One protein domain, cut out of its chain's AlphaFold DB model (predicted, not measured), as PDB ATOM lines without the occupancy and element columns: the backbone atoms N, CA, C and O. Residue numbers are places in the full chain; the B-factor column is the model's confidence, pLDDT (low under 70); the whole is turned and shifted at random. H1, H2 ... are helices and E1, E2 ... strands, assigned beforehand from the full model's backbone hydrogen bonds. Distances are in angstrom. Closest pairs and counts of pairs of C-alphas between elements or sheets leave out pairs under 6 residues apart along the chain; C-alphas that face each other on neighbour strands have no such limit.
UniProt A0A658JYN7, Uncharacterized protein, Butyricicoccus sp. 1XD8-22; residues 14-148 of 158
ATOM      1  N   VAL A  14      -2.638  25.891  43.048       91.06
ATOM      2  CA  VAL A  14      -1.656  24.979  43.637       91.06
ATOM      3  C   VAL A  14      -0.714  25.755  44.523       91.06
ATOM      4  O   VAL A  14      -0.497  26.951  44.326       91.06
ATOM      5  N   TYR A  15      -0.159  25.051  45.490       86.81
ATOM      6  CA  TYR A  15       0.766  25.620  46.437       86.81
ATOM      7  C   TYR A  15       2.184  25.154  46.119       86.81
ATOM      8  O   TYR A  15       2.399  24.027  45.657       86.81
ATOM      9  N   LEU A  16       3.137  26.062  46.289       84.62
ATOM     10  CA  LEU A  16       4.562  25.802  46.174       84.62
ATOM     11  C   LEU A  16       5.177  25.968  47.555       84.62
ATOM     12  O   LEU A  16       5.216  27.074  48.096       84.62
ATOM     13  N   ASP A  17       5.623  24.865  48.138       81.31
ATOM     14  CA  ASP A  17       6.246  24.880  49.451       81.31
ATOM     15  C   ASP A  17       7.667  25.472  49.390       81.31
ATOM     16  O   ASP A  17       8.297  25.604  48.332       81.31
ATOM     17  N   LYS A  18       8.188  25.834  50.565       76.31
ATOM     18  CA  LYS A  18       9.490  26.499  50.701       76.31
ATOM     19  C   LYS A  18      10.659  25.612  50.255       76.31
ATOM     20  O   LYS A  18      11.637  26.143  49.727       76.31
ATOM     21  N   GLN A  19      10.572  24.290  50.433       76.81
ATOM     22  CA  GLN A  19      11.641  23.367  50.037       76.81
ATOM     23  C   GLN A  19      11.708  23.241  48.519       76.81
ATOM     24  O   GLN A  19      12.789  23.347  47.935       76.81
ATOM     25  N   THR A  20      10.557  23.075  47.871       82.88
ATOM     26  CA  THR A  20      10.481  23.004  46.411       82.88
ATOM     27  C   THR A  20      10.922  24.326  45.780       82.88
ATOM     28  O   THR A  20      11.693  24.317  44.820       82.88
ATOM     29  N   PHE A  21      10.531  25.474  46.347       85.00
ATOM     30  CA  PHE A  21      10.999  26.784  45.873       85.00
ATOM     31  C   PHE A  21      12.528  26.910  45.930       85.00
ATOM     32  O   PHE A  21      13.163  27.258  44.933       85.00
ATOM     33  N   ALA A  22      13.136  26.579  47.070       81.31
ATOM     34  CA  ALA A  22      14.586  26.617  47.233       81.31
ATOM     35  C   ALA A  22      15.310  25.621  46.315       81.31
ATOM     36  O   ALA A  22      16.340  25.949  45.730       81.31
ATOM     37  N   THR A  23      14.740  24.429  46.127       82.94
ATOM     38  CA  THR A  23      15.247  23.420  45.187       82.94
ATOM     39  C   THR A  23      15.281  23.968  43.763       82.94
ATOM     40  O   THR A  23      16.314  23.895  43.101       82.94
ATOM     41  N   ILE A  24      14.190  24.596  43.312       88.19
ATOM     42  CA  ILE A  24      14.122  25.255  42.002       88.19
ATOM     43  C   ILE A  24      15.193  26.341  41.889       88.19
ATOM     44  O   ILE A  24      15.881  26.404  40.872       88.19
ATOM     45  N   MET A  25      15.371  27.164  42.928       88.75
ATOM     46  CA  MET A  25      16.408  28.197  42.949       88.75
ATOM     47  C   MET A  25      17.808  27.602  42.770       88.75
ATOM     48  O   MET A  25      18.561  28.066  41.914       88.75
ATOM     49  N   CYS A  26      18.138  26.540  43.505       86.69
ATOM     50  CA  CYS A  26      19.419  25.839  43.393       86.69
ATOM     51  C   CYS A  26      19.662  25.209  42.011       86.69
ATOM     52  O   CYS A  26      20.813  25.036  41.611       86.69
ATOM     53  N   MET A  27      18.605  24.884  41.261       89.06
ATOM     54  CA  MET A  27      18.716  24.336  39.906       89.06
ATOM     55  C   MET A  27      18.962  25.398  38.820       89.06
ATOM     56  O   MET A  27      19.273  25.040  37.682       89.06
ATOM     57  N   ILE A  28      18.827  26.693  39.124       92.25
ATOM     58  CA  ILE A  28      19.104  27.763  38.155       92.25
ATOM     59  C   ILE A  28      20.619  27.851  37.953       92.25
ATOM     60  O   ILE A  28      21.326  28.058  38.934       92.25
ATOM     61  N   PRO A  29      21.151  27.742  36.723       93.31
ATOM     62  CA  PRO A  29      22.594  27.800  36.491       93.31
ATOM     63  C   PRO A  29      23.215  29.163  36.829       93.31
ATOM     64  O   PRO A  29      22.545  30.193  36.758       93.31
ATOM     65  N   ALA A  30      24.518  29.182  37.118       93.25
ATOM     66  CA  ALA A  30      25.281  30.426  37.233       93.25
ATOM     67  C   ALA A  30      25.204  31.259  35.942       93.25
ATOM     68  O   ALA A  30      25.219  30.710  34.835       93.25
ATOM     69  N   GLY A  31      25.093  32.581  36.084       95.00
ATOM     70  CA  GLY A  31      24.923  33.518  34.970       95.00
ATOM     71  C   GLY A  31      23.517  33.508  34.357       95.00
ATOM     72  O   GLY A  31      23.293  34.090  33.288       95.00
ATOM     73  N   LYS A  32      22.557  32.818  34.989       97.81
ATOM     74  CA  LYS A  32      21.145  32.812  34.600       97.81
ATOM     75  C   LYS A  32      20.269  33.404  35.695       97.81
ATOM     76  O   LYS A  32      20.576  33.320  36.877       97.81
ATOM     77  N   LEU A  33      19.153  33.990  35.271       97.81
ATOM     78  CA  LEU A  33      18.221  34.715  36.128       97.81
ATOM     79  C   LEU A  33      16.835  34.082  36.116       97.81
ATOM     80  O   LEU A  33      16.454  33.385  35.174       97.81
ATOM     81  N   THR A  34      16.053  34.403  37.138       96.44
ATOM     82  CA  THR A  34      14.630  34.069  37.216       96.44
ATOM     83  C   THR A  34      13.834  35.206  37.854       96.44
ATOM     84  O   THR A  34      14.403  36.173  38.364       96.44
ATOM     85  N   THR A  35      12.513  35.059  37.874       93.81
ATOM     86  CA  THR A  35      11.616  35.851  38.719       93.81
ATOM     87  C   THR A  35      10.707  34.918  39.516       93.81
ATOM     88  O   THR A  35      10.484  33.768  39.127       93.81
ATOM     89  N   GLN A  36      10.159  35.411  40.626       89.69
ATOM     90  CA  GLN A  36       9.200  34.654  41.430       89.69
ATOM     91  C   GLN A  36       7.979  34.239  40.592       89.69
ATOM     92  O   GLN A  36       7.506  33.109  40.676       89.69
ATOM     93  N   GLU A  37       7.497  35.137  39.738       89.88
ATOM     94  CA  GLU A  37       6.351  34.904  38.863       89.88
ATOM     95  C   GLU A  37       6.632  33.816  37.831       89.88
ATOM     96  O   GLU A  37       5.769  32.974  37.607       89.88
ATOM     97  N   ALA A  38       7.837  33.783  37.250       93.75
ATOM     98  CA  ALA A  38       8.224  32.732  36.314       93.75
ATOM     99  C   ALA A  38       8.228  31.349  36.988       93.75
ATOM    100  O   ALA A  38       7.778  30.369  36.393       93.75
ATOM    101  N   ILE A  39       8.685  31.272  38.244       92.75
ATOM    102  CA  ILE A  39       8.640  30.041  39.046       92.75
ATOM    103  C   ILE A  39       7.191  29.623  39.309       92.75
ATOM    104  O   ILE A  39       6.831  28.479  39.032       92.75
ATOM    105  N   CYS A  40       6.350  30.543  39.787       91.44
ATOM    106  CA  CYS A  40       4.938  30.271  40.050       91.44
ATOM    107  C   CYS A  40       4.180  29.847  38.782       91.44
ATOM    108  O   CYS A  40       3.400  28.897  38.814       91.44
ATOM    109  N   GLU A  41       4.411  30.520  37.655       93.31
ATOM    110  CA  GLU A  41       3.783  30.191  36.376       93.31
ATOM    111  C   GLU A  41       4.200  28.798  35.894       93.31
ATOM    112  O   GLU A  41       3.351  27.992  35.506       93.31
ATOM    113  N   MET A  42       5.495  28.485  35.963       94.69
ATOM    114  CA  MET A  42       6.009  27.161  35.625       94.69
ATOM    115  C   MET A  42       5.390  26.078  36.523       94.69
ATOM    116  O   MET A  42       4.939  25.050  36.013       94.69
ATOM    117  N   TRP A  43       5.298  26.317  37.835       93.31
ATOM    118  CA  TRP A  43       4.729  25.359  38.784       93.31
ATOM    119  C   TRP A  43       3.233  25.116  38.550       93.31
ATOM    120  O   TRP A  43       2.793  23.967  38.472       93.31
ATOM    121  N   ALA A  44       2.454  26.184  38.348       92.56
ATOM    122  CA  ALA A  44       1.032  26.090  38.023       92.56
ATOM    123  C   ALA A  44       0.800  25.266  36.749       92.56
ATOM    124  O   ALA A  44      -0.023  24.347  36.743       92.56
ATOM    125  N   ARG A  45       1.587  25.527  35.695       92.38
ATOM    126  CA  ARG A  45       1.526  24.773  34.436       92.38
ATOM    127  C   ARG A  45       1.839  23.291  34.640       92.38
ATOM    128  O   ARG A  45       1.076  22.457  34.158       92.38
ATOM    129  N   ARG A  46       2.900  22.946  35.385       91.38
ATOM    130  CA  ARG A  46       3.252  21.539  35.682       91.38
ATOM    131  C   ARG A  46       2.135  20.792  36.405       91.38
ATOM    132  O   ARG A  46       1.871  19.638  36.088       91.38
ATOM    133  N   LYS A  47       1.455  21.451  37.343       91.38
ATOM    134  CA  LYS A  47       0.368  20.852  38.132       91.38
ATOM    135  C   LYS A  47      -1.015  20.934  37.463       91.38
ATOM    136  O   LYS A  47      -2.016  20.519  38.063       91.38
ATOM    137  N   GLY A  48      -1.096  21.470  36.241       91.44
ATOM    138  CA  GLY A  48      -2.355  21.684  35.525       91.44
ATOM    139  C   GLY A  48      -3.318  22.558  36.330       91.44
ATOM    140  O   GLY A  48      -4.440  22.135  36.617       91.44
ATOM    141  N   ALA A  49      -2.833  23.709  36.790       91.81
ATOM    142  CA  ALA A  49      -3.541  24.677  37.616       91.81
ATOM    143  C   ALA A  49      -3.467  26.081  36.998       91.81
ATOM    144  O   ALA A  49      -2.566  26.375  36.215       91.81
ATOM    145  N   ASP A  50      -4.404  26.953  37.368       89.31
ATOM    146  CA  ASP A  50      -4.501  28.316  36.830       89.31
ATOM    147  C   ASP A  50      -3.546  29.288  37.526       89.31
ATOM    148  O   ASP A  50      -3.144  30.303  36.958       89.31
ATOM    149  N   ARG A  51      -3.221  29.010  38.793       86.25
ATOM    150  CA  ARG A  51      -2.356  29.857  39.613       86.25
ATOM    151  C   ARG A  51      -1.548  29.043  40.611       86.25
ATOM    152  O   ARG A  51      -1.996  27.996  41.075       86.25
ATOM    153  N   CYS A  52      -0.394  29.584  40.971       89.00
ATOM    154  CA  CYS A  52       0.454  29.079  42.037       89.00
ATOM    155  C   CYS A  52       0.579  30.141  43.132       89.00
ATOM    156  O   CYS A  52       0.823  31.310  42.828       89.00
ATOM    157  N   GLU A  53       0.444  29.727  44.385       83.56
ATOM    158  CA  GLU A  53       0.753  30.531  45.568       83.56
ATOM    159  C   GLU A  53       1.924  29.884  46.307       83.56
ATOM    160  O   GLU A  53       2.013  28.662  46.383       83.56
ATOM    161  N   ILE A  54       2.842  30.688  46.837       78.69
ATOM    162  CA  ILE A  54       3.917  30.153  47.676       78.69
ATOM    163  C   ILE A  54       3.352  29.984  49.084       78.69
ATOM    164  O   ILE A  54       2.761  30.919  49.624       78.69
ATOM    165  N   GLU A  55       3.499  28.797  49.670       75.19
ATOM    166  CA  GLU A  55       2.959  28.519  51.001       75.19
ATOM    167  C   GLU A  55       3.541  29.458  52.058       75.19
ATOM    168  O   GLU A  55       4.747  29.731  52.077       75.19
ATOM    169  N   ASN A  56       2.682  29.898  52.985       63.66
ATOM    170  CA  ASN A  56       3.040  30.801  54.081       63.66
ATOM    171  C   ASN A  56       3.766  32.068  53.590       63.66
ATOM    172  O   ASN A  56       4.815  32.408  54.135       63.66
ATOM    173  N   ASP A  57       3.252  32.682  52.518       54.28
ATOM    174  CA  ASP A  57       3.766  33.906  51.886       54.28
ATOM    175  C   ASP A  57       5.225  33.829  51.376       54.28
ATOM    176  O   ASP A  57       5.817  34.850  51.026       54.28
ATOM    177  N   GLY A  58       5.807  32.628  51.253       52.91
ATOM    178  CA  GLY A  58       7.148  32.410  50.695       52.91
ATOM    179  C   GLY A  58       8.295  33.076  51.462       52.91
ATOM    180  O   GLY A  58       8.210  33.310  52.659       52.91
ATOM    181  N   ILE A  59       9.414  33.332  50.773       53.31
ATOM    182  CA  ILE A  59      10.427  34.311  51.205       53.31
ATOM    183  C   ILE A  59      10.065  35.599  50.476       53.31
ATOM    184  O   ILE A  59      10.627  35.923  49.430       53.31
ATOM    185  N   THR A  60       9.034  36.292  50.948       46.97
ATOM    186  CA  THR A  60       8.706  37.594  50.373       46.97
ATOM    187  C   THR A  60       9.607  38.669  50.986       46.97
ATOM    188  O   THR A  60       9.883  38.635  52.187       46.97
ATOM    189  N   PRO A  61      10.011  39.696  50.213       45.03
ATOM    190  CA  PRO A  61      10.694  40.894  50.730       45.03
ATOM    191  C   PRO A  61       9.964  41.600  51.888       45.03
ATOM    192  O   PRO A  61      10.497  42.518  52.505       45.03
ATOM    193  N   PHE A  62       8.710  41.217  52.142       35.91
ATOM    194  CA  PHE A  62       7.786  41.852  53.068       35.91
ATOM    195  C   PHE A  62       7.355  40.949  54.223       35.91
ATOM    196  O   PHE A  62       6.462  41.352  54.974       35.91
ATOM    197  N   ASP A  63       7.990  39.787  54.405       44.62
ATOM    198  CA  ASP A  63       7.697  38.870  55.506       44.62
ATOM    199  C   ASP A  63       8.228  39.458  56.834       44.62
ATOM    200  O   ASP A  63       9.275  39.108  57.377       44.62
ATOM    201  N   LYS A  64       7.512  40.476  57.333       40.12
ATOM    202  CA  LYS A  64       7.833  41.279  58.530       40.12
ATOM    203  C   LYS A  64       7.611  40.519  59.839       40.12
ATOM    204  O   LYS A  64       7.857  41.060  60.915       40.12
ATOM    205  N   LYS A  65       7.110  39.288  59.762       42.06
ATOM    206  CA  LYS A  65       6.860  38.409  60.898       42.06
ATOM    207  C   LYS A  65       7.418  37.032  60.564       42.06
ATOM    208  O   LYS A  65       6.663  36.207  60.092       42.06
ATOM    209  N   LEU A  66       8.697  36.783  60.822       40.22
ATOM    210  CA  LEU A  66       9.177  35.541  61.441       40.22
ATOM    211  C   LEU A  66      10.705  35.569  61.630       40.22
ATOM    212  O   LEU A  66      11.438  36.327  61.001       40.22
ATOM    213  N   PHE A  67      11.126  34.744  62.581       40.09
ATOM    214  CA  PHE A  67      12.418  34.629  63.242       40.09
ATOM    215  C   PHE A  67      13.519  34.015  62.359       40.09
ATOM    216  O   PHE A  67      13.929  32.884  62.605       40.09
ATOM    217  N   TRP A  68      14.031  34.724  61.358       47.91
ATOM    218  CA  TRP A  68      15.204  34.241  60.616       47.91
ATOM    219  C   TRP A  68      16.439  35.093  60.946       47.91
ATOM    220  O   TRP A  68      16.321  36.291  61.228       47.91
ATOM    221  N   LYS A  69      17.637  34.499  60.935       47.75
ATOM    222  CA  LYS A  69      18.905  35.243  60.912       47.75
ATOM    223  C   LYS A  69      19.366  35.424  59.456       47.75
ATOM    224  O   LYS A  69      19.017  34.614  58.605       47.75
ATOM    225  N   PRO A  70      20.174  36.456  59.142       47.69
ATOM    226  CA  PRO A  70      20.620  36.762  57.772       47.69
ATOM    227  C   PRO A  70      21.226  35.588  56.990       47.69
ATOM    228  O   PRO A  70      20.995  35.456  55.793       47.69
ATOM    229  N   ALA A  71      21.950  34.699  57.672       50.34
ATOM    230  CA  ALA A  71      22.578  33.530  57.064       50.34
ATOM    231  C   ALA A  71      21.595  32.386  56.753       50.34
ATOM    232  O   ALA A  71      21.886  31.553  55.903       50.34
ATOM    233  N   ASP A  72      20.436  32.351  57.406       54.09
ATOM    234  CA  ASP A  72      19.524  31.205  57.382       54.09
ATOM    235  C   ASP A  72      18.794  31.087  56.039       54.09
ATOM    236  O   ASP A  72      18.671  30.007  55.476       54.09
ATOM    237  N   ILE A  73      18.368  32.215  55.462       60.53
ATOM    238  CA  ILE A  73      17.673  32.210  54.167       60.53
ATOM    239  C   ILE A  73      18.597  31.748  53.057       60.53
ATOM    240  O   ILE A  73      18.152  31.090  52.131       60.53
ATOM    241  N   GLN A  74      19.876  32.093  53.131       63.44
ATOM    242  CA  GLN A  74      20.794  31.811  52.046       63.44
ATOM    243  C   GLN A  74      21.370  30.412  52.127       63.44
ATOM    244  O   GLN A  74      22.006  30.051  51.163       63.44
ATOM    245  N   ARG A  75      21.207  29.616  53.190       61.31
ATOM    246  CA  ARG A  75      21.934  28.343  53.298       61.31
ATOM    247  C   ARG A  75      21.070  27.125  53.011       61.31
ATOM    248  O   ARG A  75      19.919  27.038  53.424       61.31
ATOM    249  N   VAL A  76      21.658  26.152  52.321       60.22
ATOM    250  CA  VAL A  76      20.969  24.901  51.981       60.22
ATOM    251  C   VAL A  76      20.749  24.029  53.227       60.22
ATOM    252  O   VAL A  76      19.724  23.365  53.313       60.22
ATOM    253  N   ASP A  77      21.649  24.072  54.222       52.44
ATOM    254  CA  ASP A  77      21.529  23.319  55.488       52.44
ATOM    255  C   ASP A  77      20.390  23.807  56.398       52.44
ATOM    256  O   ASP A  77      19.915  23.073  57.265       52.44
ATOM    257  N   PHE A  78      19.919  25.031  56.168       55.69
ATOM    258  CA  PHE A  78      18.778  25.610  56.854       55.69
ATOM    259  C   PHE A  78      17.449  24.948  56.461       55.69
ATOM    260  O   PHE A  78      16.495  24.901  57.241       55.69
ATOM    261  N   ILE A  79      17.396  24.381  55.255       59.62
ATOM    262  CA  ILE A  79      16.291  23.548  54.803       59.62
ATOM    263  C   ILE A  79      16.705  22.108  55.063       59.62
ATOM    264  O   ILE A  79      17.470  21.514  54.312       59.62
ATOM    265  N   THR A  80      16.190  21.560  56.161       53.41
ATOM    266  CA  THR A  80      16.673  20.332  56.814       53.41
ATOM    267  C   THR A  80      16.760  19.113  55.881       53.41
ATOM    268  O   THR A  80      17.500  18.179  56.172       53.41
ATOM    269  N   GLU A  81      16.040  19.124  54.753       53.41
ATOM    270  CA  GLU A  81      15.981  18.043  53.766       53.41
ATOM    271  C   GLU A  81      15.740  18.592  52.341       53.41
ATOM    272  O   GLU A  81      14.661  18.420  51.775       53.41
ATOM    273  N   LEU A  82      16.714  19.275  51.722       55.25
ATOM    274  CA  LEU A  82      16.631  19.560  50.279       55.25
ATOM    275  C   LEU A  82      16.802  18.238  49.503       55.25
ATOM    276  O   LEU A  82      17.918  17.801  49.239       55.25
ATOM    277  N   LYS A  83      15.690  17.565  49.188       53.09
ATOM    278  CA  LYS A  83      15.668  16.176  48.678       53.09
ATOM    279  C   LYS A  83      16.419  15.959  47.356       53.09
ATOM    280  O   LYS A  83      16.856  14.841  47.092       53.09
ATOM    281  N   ASP A  84      16.596  17.013  46.561       53.97
ATOM    282  CA  ASP A  84      17.098  16.922  45.183       53.97
ATOM    283  C   ASP A  84      18.455  17.590  44.939       53.97
ATOM    284  O   ASP A  84      19.049  17.408  43.874       53.97
ATOM    285  N   TYR A  85      18.970  18.354  45.905       45.41
ATOM    286  CA  TYR A  85      20.321  18.897  45.819       45.41
ATOM    287  C   TYR A  85      21.266  17.900  46.487       45.41
ATOM    288  O   TYR A  85      20.954  17.365  47.550       45.41
ATOM    289  N   GLY A  86      22.404  17.596  45.853       53.09
ATOM    290  CA  GLY A  86      23.419  16.728  46.462       53.09
ATOM    291  C   GLY A  86      23.783  17.207  47.873       53.09
ATOM    292  O   GLY A  86      23.514  18.358  48.205       53.09
ATOM    293  N   LYS A  87      24.379  16.333  48.700       51.66
ATOM    294  CA  LYS A  87      24.695  16.620  50.113       51.66
ATOM    295  C   LYS A  87      25.272  18.044  50.252       51.66
ATOM    296  O   LYS A  87      26.403  18.245  49.809       51.66
ATOM    297  N   PRO A  88      24.516  19.007  50.809       52.69
ATOM    298  CA  PRO A  88      24.982  20.380  50.898       52.69
ATOM    299  C   PRO A  88      26.214  20.424  51.794       52.69
ATOM    300  O   PRO A  88      26.255  19.757  52.834       52.69
ATOM    301  N   ASP A  89      27.239  21.159  51.370       56.59
ATOM    302  CA  ASP A  89      28.338  21.475  52.271       56.59
ATOM    303  C   ASP A  89      27.872  22.516  53.299       56.59
ATOM    304  O   ASP A  89      26.831  23.166  53.154       56.59
ATOM    305  N   GLN A  90      28.644  22.659  54.374       51.25
ATOM    306  CA  GLN A  90      28.334  23.601  55.442       51.25
ATOM    307  C   GLN A  90      28.453  25.067  54.980       51.25
ATOM    308  O   GLN A  90      28.263  25.946  55.799       51.25
ATOM    309  N   ASP A  91      28.728  25.379  53.714       60.31
ATOM    310  CA  ASP A  91      28.818  26.754  53.207       60.31
ATOM    311  C   ASP A  91      27.951  26.981  51.954       60.31
ATOM    312  O   ASP A  91      28.028  28.026  51.307       60.31
ATOM    313  N   SER A  92      27.079  26.022  51.628       69.75
ATOM    314  CA  SER A  92      26.300  26.022  50.396       69.75
ATOM    315  C   SER A  92      25.203  27.062  50.472       69.75
ATOM    316  O   SER A  92      24.309  26.969  51.322       69.75
ATOM    317  N   LEU A  93      25.245  28.021  49.544       78.31
ATOM    318  CA  LEU A  93      24.223  29.047  49.438       78.31
ATOM    319  C   LEU A  93      23.149  28.707  48.391       78.31
ATOM    320  O   LEU A  93      23.467  28.304  47.273       78.31
ATOM    321  N   ILE A  94      21.879  28.922  48.728       84.44
ATOM    322  CA  ILE A  94      20.754  28.966  47.798       84.44
ATOM    323  C   ILE A  94      20.873  30.273  46.997       84.44
ATOM    324  O   ILE A  94      20.935  31.345  47.599       84.44
ATOM    325  N   PRO A  95      20.876  30.238  45.652       88.81
ATOM    326  CA  PRO A  95      21.228  31.389  44.824       88.81
ATOM    327  C   PRO A  95      20.085  32.404  44.661       88.81
ATOM    328  O   PRO A  95      19.700  32.759  43.545       88.81
ATOM    329  N   TYR A  96      19.543  32.926  45.766       86.94
ATOM    330  CA  TYR A  96      18.488  33.951  45.751       86.94
ATOM    331  C   TYR A  96      18.913  35.249  45.060       86.94
ATOM    332  O   TYR A  96      18.058  35.990  44.570       86.94
ATOM    333  N   TRP A  97      20.218  35.493  44.916       90.25
ATOM    334  CA  TRP A  97      20.729  36.606  44.117       90.25
ATOM    335  C   TRP A  97      20.366  36.507  42.630       90.25
ATOM    336  O   TRP A  97      20.280  37.543  41.974       90.25
ATOM    337  N   ARG A  98      20.077  35.310  42.098       94.19
ATOM    338  CA  ARG A  98      19.624  35.109  40.707       94.19
ATOM    339  C   ARG A  98      18.152  35.474  40.488       94.19
ATOM    340  O   ARG A  98      17.702  35.549  39.344       94.19
ATOM    341  N   MET A  99      17.391  35.708  41.561       93.06
ATOM    342  CA  MET A  99      16.004  36.159  41.474       93.06
ATOM    343  C   MET A  99      15.934  37.686  41.415       93.06
ATOM    344  O   MET A  99      16.400  38.396  42.305       93.06
ATOM    345  N   ILE A 100      15.314  38.190  40.356       94.62
ATOM    346  CA  ILE A 100      15.097  39.614  40.095       94.62
ATOM    347  C   ILE A 100      13.600  39.885  39.946       94.62
ATOM    348  O   ILE A 100      12.798  38.981  39.715       94.62
ATOM    349  N   SER A 101      13.205  41.150  40.061       92.38
ATOM    350  CA  SER A 101      11.824  41.536  39.744       92.38
ATOM    351  C   SER A 101      11.519  41.367  38.250       92.38
ATOM    352  O   SER A 101      12.420  41.391  37.408       92.38
ATOM    353  N   LEU A 102      10.230  41.371  37.900       90.62
ATOM    354  CA  LEU A 102       9.736  41.382  36.513       90.62
ATOM    355  C   LEU A 102      10.367  42.449  35.601       90.62
ATOM    356  O   LEU A 102      10.369  42.305  34.382       90.62
ATOM    357  N   ARG A 103      10.874  43.553  36.168       92.19
ATOM    358  CA  ARG A 103      11.488  44.656  35.407       92.19
ATOM    359  C   ARG A 103      13.017  44.567  35.320       92.19
ATOM    360  O   ARG A 103      13.636  45.454  34.723       92.19
ATOM    361  N   GLY A 104      13.613  43.515  35.877       94.00
ATOM    362  CA  GLY A 104      15.061  43.337  35.972       94.00
ATOM    363  C   GLY A 104      15.708  44.056  37.152       94.00
ATOM    364  O   GLY A 104      16.929  44.159  37.192       94.00
ATOM    365  N   MET A 105      14.913  44.595  38.080       94.56
ATOM    366  CA  MET A 105      15.431  45.285  39.265       94.56
ATOM    367  C   MET A 105      15.907  44.284  40.311       94.56
ATOM    368  O   MET A 105      15.233  43.270  40.521       94.56
ATOM    369  N   LEU A 106      16.996  44.634  40.994       93.19
ATOM    370  CA  LEU A 106      17.478  43.916  42.170       93.19
ATOM    371  C   LEU A 106      16.459  44.029  43.309       93.19
ATOM    372  O   LEU A 106      15.807  45.065  43.497       93.19
ATOM    373  N   ILE A 107      16.327  42.937  44.048       87.12
ATOM    374  CA  ILE A 107      15.390  42.753  45.145       87.12
ATOM    375  C   ILE A 107      16.138  43.015  46.449       87.12
ATOM    376  O   ILE A 107      17.252  42.552  46.658       87.12
ATOM    377  N   ASP A 108      15.516  43.797  47.321       77.94
ATOM    378  CA  ASP A 108      15.989  43.982  48.686       77.94
ATOM    379  C   ASP A 108      15.266  42.968  49.570       77.94
ATOM    380  O   ASP A 108      14.040  43.026  49.667       77.94
ATOM    381  N   TYR A 109      15.996  42.041  50.185       70.81
ATOM    382  CA  TYR A 109      15.431  41.094  51.147       70.81
ATOM    383  C   TYR A 109      15.561  41.620  52.583       70.81
ATOM    384  O   TYR A 109      15.567  40.848  53.540       70.81
ATOM    385  N   GLY A 110      15.685  42.937  52.764       68.50
ATOM    386  CA  GLY A 110      15.740  43.584  54.066       68.50
ATOM    387  C   GLY A 110      17.002  43.209  54.833       68.50
ATOM    388  O   GLY A 110      18.111  43.254  54.307       68.50
ATOM    389  N   HIS A 111      16.845  42.821  56.101       58.78
ATOM    390  CA  HIS A 111      17.975  42.457  56.964       58.78
ATOM    391  C   HIS A 111      18.669  41.150  56.571       58.78
ATOM    392  O   HIS A 111      19.674  40.803  57.184       58.78
ATOM    393  N   TYR A 112      18.155  40.429  55.574       59.88
ATOM    394  CA  TYR A 112      18.666  39.122  55.180       59.88
ATOM    395  C   TYR A 112      19.688  39.171  54.052       59.88
ATOM    396  O   TYR A 112      20.682  38.452  54.084       59.88
ATOM    397  N   PHE A 113      19.429  39.992  53.038       72.12
ATOM    398  CA  PHE A 113      20.256  40.082  51.845       72.12
ATOM    399  C   PHE A 113      19.926  41.380  51.117       72.12
ATOM    400  O   PHE A 113      18.812  41.555  50.617       72.12
ATOM    401  N   ASP A 114      20.873  42.311  51.103       82.44
ATOM    402  CA  ASP A 114      20.636  43.632  50.545       82.44
ATOM    403  C   ASP A 114      20.991  43.709  49.052       82.44
ATOM    404  O   ASP A 114      21.575  42.803  48.448       82.44
ATOM    405  N   LYS A 115      20.628  44.834  48.438       87.31
ATOM    406  CA  LYS A 115      20.861  45.057  47.010       87.31
ATOM    407  C   LYS A 115      22.339  45.179  46.622       87.31
ATOM    408  O   LYS A 115      22.637  44.935  45.457       87.31
ATOM    409  N   GLU A 116      23.244  45.568  47.529       88.88
ATOM    410  CA  GLU A 116      24.677  45.607  47.180       88.88
ATOM    411  C   GLU A 116      25.234  44.187  47.115       88.88
ATOM    412  O   GLU A 116      25.924  43.844  46.160       88.88
ATOM    413  N   ALA A 117      24.873  43.341  48.082       86.81
ATOM    414  CA  ALA A 117      25.275  41.941  48.090       86.81
ATOM    415  C   ALA A 117      24.732  41.202  46.856       86.81
ATOM    416  O   ALA A 117      25.459  40.446  46.207       86.81
ATOM    417  N   GLN A 118      23.477  41.473  46.468       91.06
ATOM    418  CA  GLN A 118      22.924  40.946  45.220       91.06
ATOM    419  C   GLN A 118      23.703  41.424  43.996       91.06
ATOM    420  O   GLN A 118      24.011  40.618  43.120       91.06
ATOM    421  N   LYS A 119      24.014  42.722  43.932       93.38
ATOM    422  CA  LYS A 119      24.789  43.310  42.839       93.38
ATOM    423  C   LYS A 119      26.145  42.622  42.700       93.38
ATOM    424  O   LYS A 119      26.447  42.139  41.616       93.38
ATOM    425  N   GLU A 120      26.906  42.517  43.785       92.88
ATOM    426  CA  GLU A 120      28.243  41.920  43.774       92.88
ATOM    427  C   GLU A 120      28.217  40.462  43.288       92.88
ATOM    428  O   GLU A 120      29.034  40.063  42.458       92.88
ATOM    429  N   LEU A 121      27.260  39.657  43.761       92.69
ATOM    430  CA  LEU A 121      27.137  38.256  43.348       92.69
ATOM    431  C   LEU A 121      26.710  38.109  41.883       92.69
ATOM    432  O   LEU A 121      27.224  37.242  41.180       92.69
ATOM    433  N   LEU A 122      25.823  38.978  41.397       95.75
ATOM    434  CA  LEU A 122      25.444  39.004  39.986       95.75
ATOM    435  C   LEU A 122      26.610  39.442  39.085       95.75
ATOM    436  O   LEU A 122      26.819  38.841  38.032       95.75
ATOM    437  N   GLU A 123      27.397  40.437  39.500       96.69
ATOM    438  CA  GLU A 123      28.595  40.886  38.777       96.69
ATOM    439  C   GLU A 123      29.670  39.791  38.728       96.69
ATOM    440  O   GLU A 123      30.266  39.563  37.673       96.69
ATOM    441  N   ARG A 124      29.857  39.034  39.819       95.75
ATOM    442  CA  ARG A 124      30.739  37.850  39.854       95.75
ATOM    443  C   ARG A 124      30.299  36.747  38.888       95.75
ATOM    444  O   ARG A 124      31.146  36.019  38.376       95.75
ATOM    445  N   GLU A 125      29.001  36.633  38.612       96.31
ATOM    446  CA  GLU A 125      28.450  35.717  37.602       96.31
ATOM    447  C   GLU A 125      28.449  36.296  36.174       96.31
ATOM    448  O   GLU A 125      27.982  35.642  35.240       96.31
ATOM    449  N   GLY A 126      29.004  37.498  35.980       96.88
ATOM    450  CA  GLY A 126      29.176  38.127  34.670       96.88
ATOM    451  C   GLY A 126      27.999  38.990  34.215       96.88
ATOM    452  O   GLY A 126      27.941  39.377  33.046       96.88
ATOM    453  N   HIS A 127      27.054  39.311  35.102       97.94
ATOM    454  CA  HIS A 127      25.998  40.266  34.787       97.94
ATOM    455  C   HIS A 127      26.506  41.705  34.873       97.94
ATOM    456  O   HIS A 127      27.224  42.077  35.795       97.94
ATOM    457  N   VAL A 128      26.066  42.545  33.938       97.38
ATOM    458  CA  VAL A 128      26.297  43.990  34.004       97.38
ATOM    459  C   VAL A 128      25.130  44.637  34.739       97.38
ATOM    460  O   VAL A 128      23.970  44.423  34.372       97.38
ATOM    461  N   ILE A 129      25.425  45.423  35.775       96.75
ATOM    462  CA  ILE A 129      24.418  46.094  36.598       96.75
ATOM    463  C   ILE A 129      24.418  47.593  36.302       96.75
ATOM    464  O   ILE A 129      25.417  48.286  36.458       96.75
ATOM    465  N   GLU A 130      23.263  48.103  35.891       95.19
ATOM    466  CA  GLU A 130      23.021  49.523  35.683       95.19
ATOM    467  C   GLU A 130      22.437  50.141  36.954       95.19
ATOM    468  O   GLU A 130      21.520  49.593  37.573       95.19
ATOM    469  N   GLN A 131      22.930  51.325  37.307       93.62
ATOM    470  CA  GLN A 131      22.355  52.175  38.342       93.62
ATOM    471  C   GLN A 131      21.790  53.437  37.671       93.62
ATOM    472  O   GLN A 131      22.553  54.351  37.363       93.62
ATOM    473  N   PRO A 132      20.469  53.510  37.406       84.56
ATOM    474  CA  PRO A 132      19.870  54.641  36.696       84.56
ATOM    475  C   PRO A 132      20.024  55.991  37.408       84.56
ATOM    476  O   PRO A 132      19.963  57.030  36.760       84.56
ATOM    477  N   ASP A 133      20.188  55.982  38.732       85.25
ATOM    478  CA  ASP A 133      20.401  57.175  39.552       85.25
ATOM    479  C   ASP A 133      21.525  56.883  40.563       85.25
ATOM    480  O   ASP A 133      21.313  56.062  41.462       85.25
ATOM    481  N   PRO A 134      22.707  57.521  40.449       85.12
ATOM    482  CA  PRO A 134      23.853  57.243  41.320       85.12
ATOM    483  C   PRO A 134      23.584  57.572  42.795       85.12
ATOM    484  O   PRO A 134      24.253  57.039  43.675       85.12
ATOM    485  N   ASN A 135      22.579  58.407  43.086       86.25
ATOM    486  CA  ASN A 135      22.210  58.780  44.451       86.25
ATOM    487  C   ASN A 135      21.170  57.833  45.070       86.25
ATOM    488  O   ASN A 135      20.790  58.005  46.229       86.25
ATOM    489  N   LYS A 136      20.676  56.836  44.321       85.50
ATOM    490  CA  LYS A 136      19.686  55.862  44.802       85.50
ATOM    491  C   LYS A 136      20.216  54.441  44.688       85.50
ATOM    492  O   LYS A 136      20.775  54.062  43.666       85.50
ATOM    493  N   ARG A 137      19.922  53.605  45.689       82.19
ATOM    494  CA  ARG A 137      20.165  52.144  45.665       82.19
ATOM    495  C   ARG A 137      19.122  51.434  44.792       82.19
ATOM    496  O   ARG A 137      18.298  50.637  45.256       82.19
ATOM    497  N   LEU A 138      19.092  51.825  43.522       88.56
ATOM    498  CA  LEU A 138      18.184  51.335  42.501       88.56
ATOM    499  C   LEU A 138      19.027  50.742  41.381       88.56
ATOM    500  O   LEU A 138      19.592  51.465  40.570       88.56
ATOM    501  N   TYR A 139      19.113  49.417  41.370       94.75
ATOM    502  CA  TYR A 139      19.952  48.671  40.445       94.75
ATOM    503  C   TYR A 139      19.106  47.799  39.537       94.75
ATOM    504  O   TYR A 139      18.092  47.234  39.965       94.75
ATOM    505  N   ARG A 140      19.551  47.665  38.294       95.50
ATOM    506  CA  ARG A 140      18.899  46.862  37.270       95.50
ATOM    507  C   ARG A 140      19.927  46.029  36.530       95.50
ATOM    508  O   ARG A 140      20.967  46.541  36.141       95.50
ATOM    509  N   VAL A 141      19.612  44.767  36.273       97.31
ATOM    510  CA  VAL A 141      20.456  43.934  35.417       97.31
ATOM    511  C   VAL A 141      20.279  44.359  33.955       97.31
ATOM    512  O   VAL A 141      19.162  44.351  33.419       97.31
ATOM    513  N   GLN A 142      21.378  44.725  33.298       96.75
ATOM    514  CA  GLN A 142      21.394  45.060  31.879       96.75
ATOM    515  C   GLN A 142      21.036  43.826  31.047       96.75
ATOM    516  O   GLN A 142      21.511  42.721  31.304       96.75
ATOM    517  N   ASN A 143      20.174  44.007  30.043       95.00
ATOM    518  CA  ASN A 143      19.722  42.936  29.149       95.00
ATOM    519  C   ASN A 143      19.217  41.664  29.880       95.00
ATOM    520  O   ASN A 143      19.341  40.549  29.373       95.00
ATOM    521  N   TYR A 144      18.613  41.824  31.066       96.38
ATOM    522  CA  TYR A 144      18.193  40.704  31.921       96.38
ATOM    523  C   TYR A 144      17.317  39.665  31.206       96.38
ATOM    524  O   TYR A 144      17.396  38.480  31.511       96.38
ATOM    525  N   LYS A 145      16.509  40.088  30.224       96.75
ATOM    526  CA  LYS A 145      15.633  39.196  29.450       96.75
ATOM    527  C   LYS A 145      16.405  38.090  28.730       96.75
ATOM    528  O   LYS A 145      15.907  36.975  28.653       96.75
ATOM    529  N   ALA A 146      17.611  38.377  28.234       96.75
ATOM    530  CA  ALA A 146      18.466  37.383  27.583       96.75
ATOM    531  C   ALA A 146      19.107  36.401  28.583       96.75
ATOM    532  O   ALA A 146      19.517  35.300  28.210       96.75
ATOM    533  N   ALA A 147      19.186  36.792  29.856       97.19
ATOM    534  CA  ALA A 147      19.707  35.969  30.936       97.19
ATOM    535  C   ALA A 147      18.627  35.122  31.634       97.19
ATOM    536  O   ALA A 147      18.986  34.231  32.404       97.19
ATOM    537  N   LEU A 148      17.335  35.355  31.363       97.56
ATOM    538  CA  LEU A 148      16.253  34.562  31.948       97.56
ATOM    539  C   LEU A 148      16.391  33.085  31.566       97.56
ATOM    540  O   LEU A 148      16.562  32.726  30.397       97.56
TER     541      LEU A 148
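What this domain is: This is residues 14 to 148 of the 158 residues of an uncharacterized protein of Butyricicoccus sp. 1XD8-22 (UniProt A0A658JYN7). There is little regular structure: in a mostly looped body, H2 packs on the parallel strands E1 and E2 at one end, and H4 lies near the other, where residues 125 to 143 fold back. The 135 printed residues hold E1 H1 H2 E2 H3 H4 H5, mostly helix. The whole is compact, radius of gyration of the C-alphas 14.9 A, spanning 40 by 35 by 30 A.

How they stand to each other: E1, residues 14 to 16, and E2, residues 51 to 54, are parallel; N 16 and O 53 are 2.8 A apart. H1, residues 18 to 27, and H2, residues 36 to 46, lie between them in the chain, a strand-helix-strand unit with right-handed crossover. The closest C-alphas of H2 and E2, Ala 44 and Cys 52, are 5.0 A apart. H3, residues 70 to 74, H4, residues 115 to 124, and H5, residues 144 to 147, are apart from one another. Every O i to N i+4 pair is within hydrogen-bond range in H1, H2 and H4; H3 has 0 of 1, and 1 of 2 O i to N i+3.

Where its parts are: H2 is 15.5 A long. C-alpha 14 is at (-1.656, 24.979, 43.637), C-alpha 147 at (19.707, 35.969, 30.936).

The domain as a whole: The printed part has no cut. Residues 56 to 92 and 110 to 112 are under pLDDT 70.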